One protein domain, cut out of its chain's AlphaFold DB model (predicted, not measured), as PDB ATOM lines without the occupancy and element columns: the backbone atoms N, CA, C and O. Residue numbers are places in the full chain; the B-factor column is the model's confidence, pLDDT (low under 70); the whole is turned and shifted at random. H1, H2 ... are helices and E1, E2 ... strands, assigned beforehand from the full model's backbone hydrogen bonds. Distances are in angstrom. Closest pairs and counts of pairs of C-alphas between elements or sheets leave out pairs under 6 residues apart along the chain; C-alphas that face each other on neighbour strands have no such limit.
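This is residues 5 to 68 of the 71 residues of a protein of Thermoplasmatales archaeon (UniProt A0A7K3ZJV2). This model has little regular structure: two short strands, E1 and E2, lie side by side as a small ribbon, with long loops swinging out from it. Residues 9 to 40 loop out to one side, where 16 to 23 stick out, then return past the ribbon to the short helix H1 on the other side; residues 48 to 62 loop back to E2. The printed part has 64 residues, 16 in named elements, ordered E1, H1, E2; the class is mixed, the sheet antiparallel. It is loose and flat, radius of gyration of the C-alphas 13.8 A, spans 39 by 37 by 16 A.

Find C-alpha 5 at (-42.184, -14.046, -30.407); E1 runs from there to residue 8, 10.2 A. E2, residues 63 to 67, runs 13.0 A to C-alpha 67 at (-48.274, -15.663, -29.678). H1, residues 41 to 47, covers 10.0 A.

E1 and E2 are antiparallel at 174 degrees; look for N 5 and O 66, 2.8 A apart, within hydrogen-bond range. In H1 every O i to N i+4 pair is within range.

The C-alphas of Asp 22 and Gly 49 are farthest apart, 40.0 A. Both links are long, the printed part has no cut, and no printed residue has pLDDT under 70.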
ATOM      1  N   LEU A   5     -43.601 -13.851 -30.665       92.25
ATOM      2  CA  LEU A   5     -42.184 -14.046 -30.407       92.25
ATOM      3  C   LEU A   5     -41.801 -15.416 -30.968       92.25
ATOM      4  O   LEU A   5     -42.365 -16.436 -30.572       92.25
ATOM      5  N   VAL A   6     -40.859 -15.423 -31.907       93.31
ATOM      6  CA  VAL A   6     -40.355 -16.642 -32.542       93.31
ATOM      7  C   VAL A   6     -38.961 -16.925 -32.003       93.31
ATOM      8  O   VAL A   6     -38.084 -16.067 -32.077       93.31
ATOM      9  N   LEU A   7     -38.773 -18.124 -31.466       94.81
ATOM     10  CA  LEU A   7     -37.501 -18.644 -30.979       94.81
ATOM     11  C   LEU A   7     -37.095 -19.835 -31.850       94.81
ATOM     12  O   LEU A   7     -37.957 -20.618 -32.249       94.81
ATOM     13  N   SER A   8     -35.806 -20.001 -32.125       92.75
ATOM     14  CA  SER A   8     -35.301 -21.113 -32.943       92.75
ATOM     15  C   SER A   8     -34.028 -21.701 -32.366       92.75
ATOM     16  O   SER A   8     -33.214 -20.973 -31.809       92.75
ATOM     17  N   ASP A   9     -33.820 -22.996 -32.545       88.19
ATOM     18  CA  ASP A   9     -32.521 -23.626 -32.348       88.19
ATOM     19  C   ASP A   9     -31.785 -23.713 -33.694       88.19
ATOM     20  O   ASP A   9     -32.391 -24.044 -34.712       88.19
ATOM     21  N   GLY A  10     -30.500 -23.350 -33.724       85.75
ATOM     22  CA  GLY A  10     -29.696 -23.234 -34.951       85.75
ATOM     23  C   GLY A  10     -29.340 -21.803 -35.377       85.75
ATOM     24  O   GLY A  10     -29.728 -20.815 -34.753       85.75
ATOM     25  N   GLY A  11     -28.534 -21.691 -36.437       87.75
ATOM     26  CA  GLY A  11     -28.116 -20.401 -36.994       87.75
ATOM     27  C   GLY A  11     -29.222 -19.730 -37.814       87.75
ATOM     28  O   GLY A  11     -30.010 -20.410 -38.458       87.75
ATOM     29  N   CYS A  12     -29.254 -18.391 -37.845       91.25
ATOM     30  CA  CYS A  12     -30.237 -17.645 -38.651       91.25
ATOM     31  C   CYS A  12     -30.041 -17.790 -40.174       91.25
ATOM     32  O   CYS A  12     -30.970 -17.543 -40.932       91.25
ATOM     33  N   MET A  13     -28.837 -18.172 -40.623       90.50
ATOM     34  CA  MET A  13     -28.465 -18.404 -42.030       90.50
ATOM     35  C   MET A  13     -28.695 -17.225 -42.999       90.50
ATOM     36  O   MET A  13     -28.637 -17.411 -44.209       90.50
ATOM     37  N   TYR A  14     -28.913 -16.004 -42.499       92.94
ATOM     38  CA  TYR A  14     -29.119 -14.825 -43.354       92.94
ATOM     39  C   TYR A  14     -27.843 -14.297 -44.013       92.94
ATOM     40  O   TYR A  14     -27.906 -13.617 -45.031       92.94
ATOM     41  N   CYS A  15     -26.682 -14.564 -43.414       93.69
ATOM     42  CA  CYS A  15     -25.384 -14.125 -43.919       93.69
ATOM     43  C   CYS A  15     -24.573 -15.336 -44.386       93.69
ATOM     44  O   CYS A  15     -24.605 -16.369 -43.719       93.69
ATOM     45  N   ASP A  16     -23.757 -15.166 -45.431       94.19
ATOM     46  CA  ASP A  16     -22.775 -16.181 -45.848       94.19
ATOM     47  C   ASP A  16     -21.747 -16.466 -44.736       94.19
ATOM     48  O   ASP A  16     -21.391 -17.611 -44.471       94.19
ATOM     49  N   VAL A  17     -21.294 -15.410 -44.049       95.12
ATOM     50  CA  VAL A  17     -20.459 -15.476 -42.841       95.12
ATOM     51  C   VAL A  17     -21.061 -14.549 -41.792       95.12
ATOM     52  O   VAL A  17     -21.344 -13.383 -42.072       95.12
ATOM     53  N   CYS A  18     -21.275 -15.061 -40.578       93.69
ATOM     54  CA  CYS A  18     -21.816 -14.256 -39.485       93.69
ATOM     55  C   CYS A  18     -20.878 -13.082 -39.171       93.69
ATOM     56  O   CYS A  18     -19.679 -13.276 -38.988       93.69
ATOM     57  N   ARG A  19     -21.435 -11.868 -39.083       95.25
ATOM     58  CA  ARG A  19     -20.661 -10.646 -38.819       95.25
ATOM     59  C   ARG A  19     -20.266 -10.475 -37.346       95.25
ATOM     60  O   ARG A  19     -19.478  -9.592 -37.040       95.25
ATOM     61  N   TYR A  20     -20.805 -11.300 -36.443       92.00
ATOM     62  CA  TYR A  20     -20.440 -11.276 -35.025       92.00
ATOM     63  C   TYR A  20     -18.906 -11.357 -34.859       92.00
ATOM     64  O   TYR A  20     -18.290 -12.224 -35.483       92.00
ATOM     65  N   PRO A  21     -18.279 -10.506 -34.020       95.25
ATOM     66  CA  PRO A  21     -18.890  -9.653 -32.992       95.25
ATOM     67  C   PRO A  21     -19.389  -8.270 -33.448       95.25
ATOM     68  O   PRO A  21     -19.919  -7.533 -32.616       95.25
ATOM     69  N   ASP A  22     -19.267  -7.902 -34.727       97.56
ATOM     70  CA  ASP A  22     -19.824  -6.642 -35.231       97.56
ATOM     71  C   ASP A  22     -21.366  -6.651 -35.206       97.56
ATOM     72  O   ASP A  22     -21.989  -7.722 -35.233       97.56
ATOM     73  N   PRO A  23     -22.021  -5.470 -35.195       95.88
ATOM     74  CA  PRO A  23     -23.475  -5.386 -35.221       95.88
ATOM     75  C   PRO A  23     -24.102  -6.177 -36.377       95.88
ATOM     76  O   PRO A  23     -23.697  -6.061 -37.539       95.88
ATOM     77  N   CYS A  24     -25.133  -6.959 -36.048       94.19
ATOM     78  CA  CYS A  24     -25.889  -7.745 -37.018       94.19
ATOM     79  C   CYS A  24     -26.573  -6.823 -38.049       94.19
ATOM     80  O   CYS A  24     -27.200  -5.842 -37.647       94.19
ATOM     81  N   PRO A  25     -26.514  -7.133 -39.361       95.12
ATOM     82  CA  PRO A  25     -27.252  -6.386 -40.380       95.12
ATOM     83  C   PRO A  25     -28.763  -6.687 -40.415       95.12
ATOM     84  O   PRO A  25     -29.500  -5.920 -41.026       95.12
ATOM     85  N   HIS A  26     -29.224  -7.746 -39.735       94.25
ATOM     86  CA  HIS A  26     -30.620  -8.221 -39.726       94.25
ATOM     87  C   HIS A  26     -31.259  -8.249 -38.320       94.25
ATOM     88  O   HIS A  26     -31.928  -9.220 -37.964       94.25
ATOM     89  N   PRO A  27     -31.076  -7.228 -37.461       91.69
ATOM     90  CA  PRO A  27     -31.406  -7.332 -36.037       91.69
ATOM     91  C   PRO A  27     -32.907  -7.507 -35.751       91.69
ATOM     92  O   PRO A  27     -33.263  -8.006 -34.690       91.69
ATOM     93  N   GLY A  28     -33.784  -7.099 -36.675       89.94
ATOM     94  CA  GLY A  28     -35.236  -7.286 -36.559       89.94
ATOM     95  C   GLY A  28     -35.761  -8.592 -37.159       89.94
ATOM     96  O   GLY A  28     -36.932  -8.909 -36.974       89.94
ATOM     97  N   GLU A  29     -34.919  -9.329 -37.883       90.62
ATOM     98  CA  GLU A  29     -35.290 -10.571 -38.573       90.62
ATOM     99  C   GLU A  29     -34.713 -11.802 -37.867       90.62
ATOM    100  O   GLU A  29     -35.203 -12.914 -38.068       90.62
ATOM    101  N   ILE A  30     -33.661 -11.630 -37.054       92.19
ATOM    102  CA  ILE A  30     -33.079 -12.733 -36.289       92.19
ATOM    103  C   ILE A  30     -34.108 -13.341 -35.335       92.19
ATOM    104  O   ILE A  30     -34.782 -12.646 -34.575       92.19
ATOM    105  N   THR A  31     -34.183 -14.668 -35.343       92.38
ATOM    106  CA  THR A  31     -34.912 -15.441 -34.343       92.38
ATOM    107  C   THR A  31     -33.927 -15.838 -33.246       92.38
ATOM    108  O   THR A  31     -32.975 -16.577 -33.509       92.38
ATOM    109  N   PRO A  32     -34.069 -15.306 -32.021       92.12
ATOM    110  CA  PRO A  32     -33.141 -15.624 -30.952       92.12
ATOM    111  C   PRO A  32     -33.240 -17.096 -30.540       92.12
ATOM    112  O   PRO A  32     -34.254 -17.768 -30.747       92.12
ATOM    113  N   SER A  33     -32.160 -17.580 -29.929       93.00
ATOM    114  CA  SER A  33     -32.063 -18.965 -29.482       93.00
ATOM    115  C   SER A  33     -33.098 -19.298 -28.403       93.00
ATOM    116  O   SER A  33     -33.286 -18.521 -27.462       93.00
ATOM    117  N   VAL A  34     -33.706 -20.487 -28.500       94.69
ATOM    118  CA  VAL A  34     -34.566 -21.059 -27.446       94.69
ATOM    119  C   VAL A  34     -33.806 -21.142 -26.115       94.69
ATOM    120  O   VAL A  34     -34.288 -20.651 -25.093       94.69
ATOM    121  N   SER A  35     -32.580 -21.675 -26.134       92.44
ATOM    122  CA  SER A  35     -31.736 -21.788 -24.937       92.44
ATOM    123  C   SER A  35     -31.216 -20.431 -24.455       92.44
ATOM    124  O   SER A  35     -31.062 -20.224 -23.252       92.44
ATOM    125  N   GLY A  36     -31.047 -19.460 -25.360       92.56
ATOM    126  CA  GLY A  36     -30.745 -18.065 -25.012       92.56
ATOM    127  C   GLY A  36     -31.835 -17.384 -24.171       92.56
ATOM    128  O   GLY A  36     -31.536 -16.460 -23.420       92.56
ATOM    129  N   TYR A  37     -33.081 -17.866 -24.249       94.50
ATOM    130  CA  TYR A  37     -34.199 -17.444 -23.395       94.50
ATOM    131  C   TYR A  37     -34.328 -18.271 -22.104       94.50
ATOM    132  O   TYR A  37     -35.268 -18.073 -21.335       94.50
ATOM    133  N   GLY A  38     -33.393 -19.192 -21.843       94.81
ATOM    134  CA  GLY A  38     -33.398 -20.056 -20.662       94.81
ATOM    135  C   GLY A  38     -34.374 -21.231 -20.744       94.81
ATOM    136  O   GLY A  38     -34.662 -21.847 -19.720       94.81
ATOM    137  N   ILE A  39     -34.895 -21.545 -21.932       94.38
ATOM    138  CA  ILE A  39     -35.772 -22.699 -22.141       94.38
ATOM    139  C   ILE A  39     -34.905 -23.922 -22.445       94.38
ATOM    140  O   ILE A  39     -34.201 -23.962 -23.455       94.38
ATOM    141  N   ASP A  40     -34.992 -24.938 -21.589       94.12
ATOM    142  CA  ASP A  40     -34.481 -26.275 -21.887       94.12
ATOM    143  C   ASP A  40     -35.453 -26.975 -22.848       94.12
ATOM    144  O   ASP A  40     -36.512 -27.475 -22.453       94.12
ATOM    145  N   VAL A  41     -35.098 -26.962 -24.134       92.56
ATOM    146  CA  VAL A  41     -35.944 -27.496 -25.204       92.56
ATOM    147  C   VAL A  41     -36.134 -29.009 -25.094       92.56
ATOM    148  O   VAL A  41     -37.224 -29.498 -25.375       92.56
ATOM    149  N   GLU A  42     -35.123 -29.753 -24.640       92.88
ATOM    150  CA  GLU A  42     -35.220 -31.205 -24.494       92.88
ATOM    151  C   GLU A  42     -36.215 -31.555 -23.388       92.88
ATOM    152  O   GLU A  42     -37.107 -32.386 -23.583       92.88
ATOM    153  N   SER A  43     -36.095 -30.893 -22.234       95.06
ATOM    154  CA  SER A  43     -37.023 -31.095 -21.123       95.06
ATOM    155  C   SER A  43     -38.453 -30.713 -21.498       95.06
ATOM    156  O   SER A  43     -39.370 -31.489 -21.228       95.06
ATOM    157  N   TYR A  44     -38.641 -29.590 -22.196       94.12
ATOM    158  CA  TYR A  44     -39.951 -29.163 -22.689       94.12
ATOM    159  C   TYR A  44     -40.585 -30.183 -23.649       94.12
ATOM    160  O   TYR A  44     -41.743 -30.563 -23.489       94.12
ATOM    161  N   LEU A  45     -39.828 -30.677 -24.633       94.06
ATOM    162  CA  LEU A  45     -40.328 -31.665 -25.593       94.06
ATOM    163  C   LEU A  45     -40.668 -32.997 -24.918       94.06
ATOM    164  O   LEU A  45     -41.702 -33.594 -25.223       94.06
ATOM    165  N   ARG A  46     -39.848 -33.429 -23.955       95.00
ATOM    166  CA  ARG A  46     -40.080 -34.651 -23.179       95.00
ATOM    167  C   ARG A  46     -41.391 -34.596 -22.396       95.00
ATOM    168  O   ARG A  46     -42.110 -35.593 -22.374       95.00
ATOM    169  N   GLU A  47     -41.734 -33.453 -21.799       96.25
ATOM    170  CA  GLU A  47     -43.024 -33.255 -21.115       96.25
ATOM    171  C   GLU A  47     -44.224 -33.372 -22.068       96.25
ATOM    172  O   GLU A  47     -45.292 -33.835 -21.669       96.25
ATOM    173  N   LEU A  48     -44.037 -33.027 -23.344       95.31
ATOM    174  CA  LEU A  48     -45.044 -33.179 -24.398       95.31
ATOM    175  C   LEU A  48     -45.072 -34.585 -25.023       95.31
ATOM    176  O   LEU A  48     -45.851 -34.832 -25.943       95.31
ATOM    177  N   GLY A  49     -44.221 -35.507 -24.562       95.50
ATOM    178  CA  GLY A  49     -44.068 -36.832 -25.166       95.50
ATOM    179  C   GLY A  49     -43.402 -36.806 -26.547       95.50
ATOM    180  O   GLY A  49     -43.510 -37.774 -27.301       95.50
ATOM    181  N   VAL A  50     -42.719 -35.712 -26.894       93.38
ATOM    182  CA  VAL A  50     -41.945 -35.579 -28.131       93.38
ATOM    183  C   VAL A  50     -40.502 -35.994 -27.853       93.38
ATOM    184  O   VAL A  50     -39.850 -35.481 -26.948       93.38
ATOM    185  N   GLY A  51     -39.991 -36.945 -28.635       88.62
ATOM    186  CA  GLY A  51     -38.603 -37.386 -28.511       88.62
ATOM    187  C   GLY A  51     -37.636 -36.350 -29.077       88.62
ATOM    188  O   GLY A  51     -37.755 -35.983 -30.245       88.62
ATOM    189  N   PHE A  52     -36.660 -35.931 -28.276       88.88
ATOM    190  CA  PHE A  52     -35.509 -35.162 -28.743       88.88
ATOM    191  C   PHE A  52     -34.514 -36.114 -29.423       88.88
ATOM    192  O   PHE A  52     -34.200 -37.169 -28.869       88.88
ATOM    193  N   ARG A  53     -34.082 -35.804 -30.653       85.50
ATOM    194  CA  ARG A  53     -33.357 -36.746 -31.522       85.50
ATOM    195  C   ARG A  53     -32.112 -36.118 -32.132       85.50
ATOM    196  O   ARG A  53     -32.192 -35.052 -32.744       85.50
ATOM    197  N   PHE A  54     -31.010 -36.849 -32.024       87.88
ATOM    198  CA  PHE A  54     -29.806 -36.671 -32.823       87.88
ATOM    199  C   PHE A  54     -29.595 -37.957 -33.611       87.88
ATOM    200  O   PHE A  54     -29.547 -39.034 -33.016       87.88
ATOM    201  N   GLU A  55     -29.505 -37.840 -34.929       91.00
ATOM    202  CA  GLU A  55     -29.231 -38.959 -35.827       91.00
ATOM    203  C   GLU A  55     -27.740 -38.944 -36.209       91.00
ATOM    204  O   GLU A  55     -27.037 -37.962 -35.960       91.00
ATOM    205  N   GLU A  56     -27.236 -40.027 -36.802       92.81
ATOM    206  CA  GLU A  56     -25.806 -40.168 -37.131       92.81
ATOM    207  C   GLU A  56     -25.305 -39.085 -38.108       92.81
ATOM    208  O   GLU A  56     -24.174 -38.611 -37.990       92.81
ATOM    209  N   ASP A  57     -26.160 -38.651 -39.036       95.50
ATOM    210  CA  ASP A  57     -25.857 -37.695 -40.105       95.50
ATOM    211  C   ASP A  57     -26.796 -36.474 -40.137       95.50
ATOM    212  O   ASP A  57     -26.687 -35.629 -41.029       95.50
ATOM    213  N   ALA A  58     -27.704 -36.346 -39.165       91.50
ATOM    214  CA  ALA A  58     -28.695 -35.276 -39.137       91.50
ATOM    215  C   ALA A  58     -29.044 -34.813 -37.716       91.50
ATOM    216  O   ALA A  58     -29.030 -35.570 -36.746       91.50
ATOM    217  N   VAL A  59     -29.437 -33.544 -37.610       89.88
ATOM    218  CA  VAL A  59     -29.998 -32.960 -36.389       89.88
ATOM    219  C   VAL A  59     -31.395 -32.427 -36.672       89.88
ATOM    220  O   VAL A  59     -31.634 -31.784 -37.696       89.88
ATOM    221  N   THR A  60     -32.326 -32.684 -35.754       90.44
ATOM    222  CA  THR A  60     -33.638 -32.031 -35.769       90.44
ATOM    223  C   THR A  60     -33.561 -30.777 -34.913       90.44
ATOM    224  O   THR A  60     -33.352 -30.861 -33.706       90.44
ATOM    225  N   LEU A  61     -33.733 -29.617 -35.542       90.81
ATOM    226  CA  LEU A  61     -33.795 -28.332 -34.855       90.81
ATOM    227  C   LEU A  61     -35.247 -27.968 -34.547       90.81
ATOM    228  O   LEU A  61     -36.152 -28.248 -35.336       90.81
ATOM    229  N   TYR A  62     -35.465 -27.322 -33.405       91.25
ATOM    230  CA  TYR A  62     -36.797 -26.980 -32.915       91.25
ATOM    231  C   TYR A  62     -36.969 -25.467 -32.827       91.25
ATOM    232  O   TYR A  62     -36.059 -24.738 -32.441       91.25
ATOM    233  N   GLY A  63     -38.167 -24.997 -33.165       92.69
ATOM    234  CA  GLY A  63     -38.576 -23.611 -32.976       92.69
ATOM    235  C   GLY A  63     -39.835 -23.522 -32.125       92.69
ATOM    236  O   GLY A  63     -40.674 -24.423 -32.145       92.69
ATOM    237  N   ILE A  64     -39.971 -22.426 -31.383       93.62
ATOM    238  CA  ILE A  64     -41.138 -22.130 -30.550       93.62
ATOM    239  C   ILE A  64     -41.739 -20.812 -31.031       93.62
ATOM    240  O   ILE A  64     -41.060 -19.787 -31.069       93.62
ATOM    241  N   VAL A  65     -43.028 -20.832 -31.370       93.50
ATOM    242  CA  VAL A  65     -43.799 -19.624 -31.687       93.50
ATOM    243  C   VAL A  65     -44.723 -19.326 -30.516       93.50
ATOM    244  O   VAL A  65     -45.719 -20.014 -30.297       93.50
ATOM    245  N   LEU A  66     -44.389 -18.285 -29.765       92.25
ATOM    246  CA  LEU A  66     -45.215 -17.746 -28.693       92.25
ATOM    247  C   LEU A  66     -46.066 -16.629 -29.286       92.25
ATOM    248  O   LEU A  66     -45.524 -15.710 -29.894       92.25
ATOM    249  N   TYR A  67     -47.380 -16.678 -29.125       92.31
ATOM    250  CA  TYR A  67     -48.274 -15.663 -29.678       92.31
ATOM    251  C   TYR A  67     -49.341 -15.261 -28.668       92.31
ATOM    252  O   TYR A  67     -49.736 -16.059 -27.814       92.31
ATOM    253  N   ASP A  68     -49.815 -14.018 -28.760       85.31
ATOM    254  CA  ASP A  68     -50.983 -13.574 -28.006       85.31
ATOM    255  C   ASP A  68     -52.259 -14.187 -28.601       85.31
ATOM    256  O   ASP A  68     -52.950 -13.610 -29.442       85.31
TER     257      ASP A  68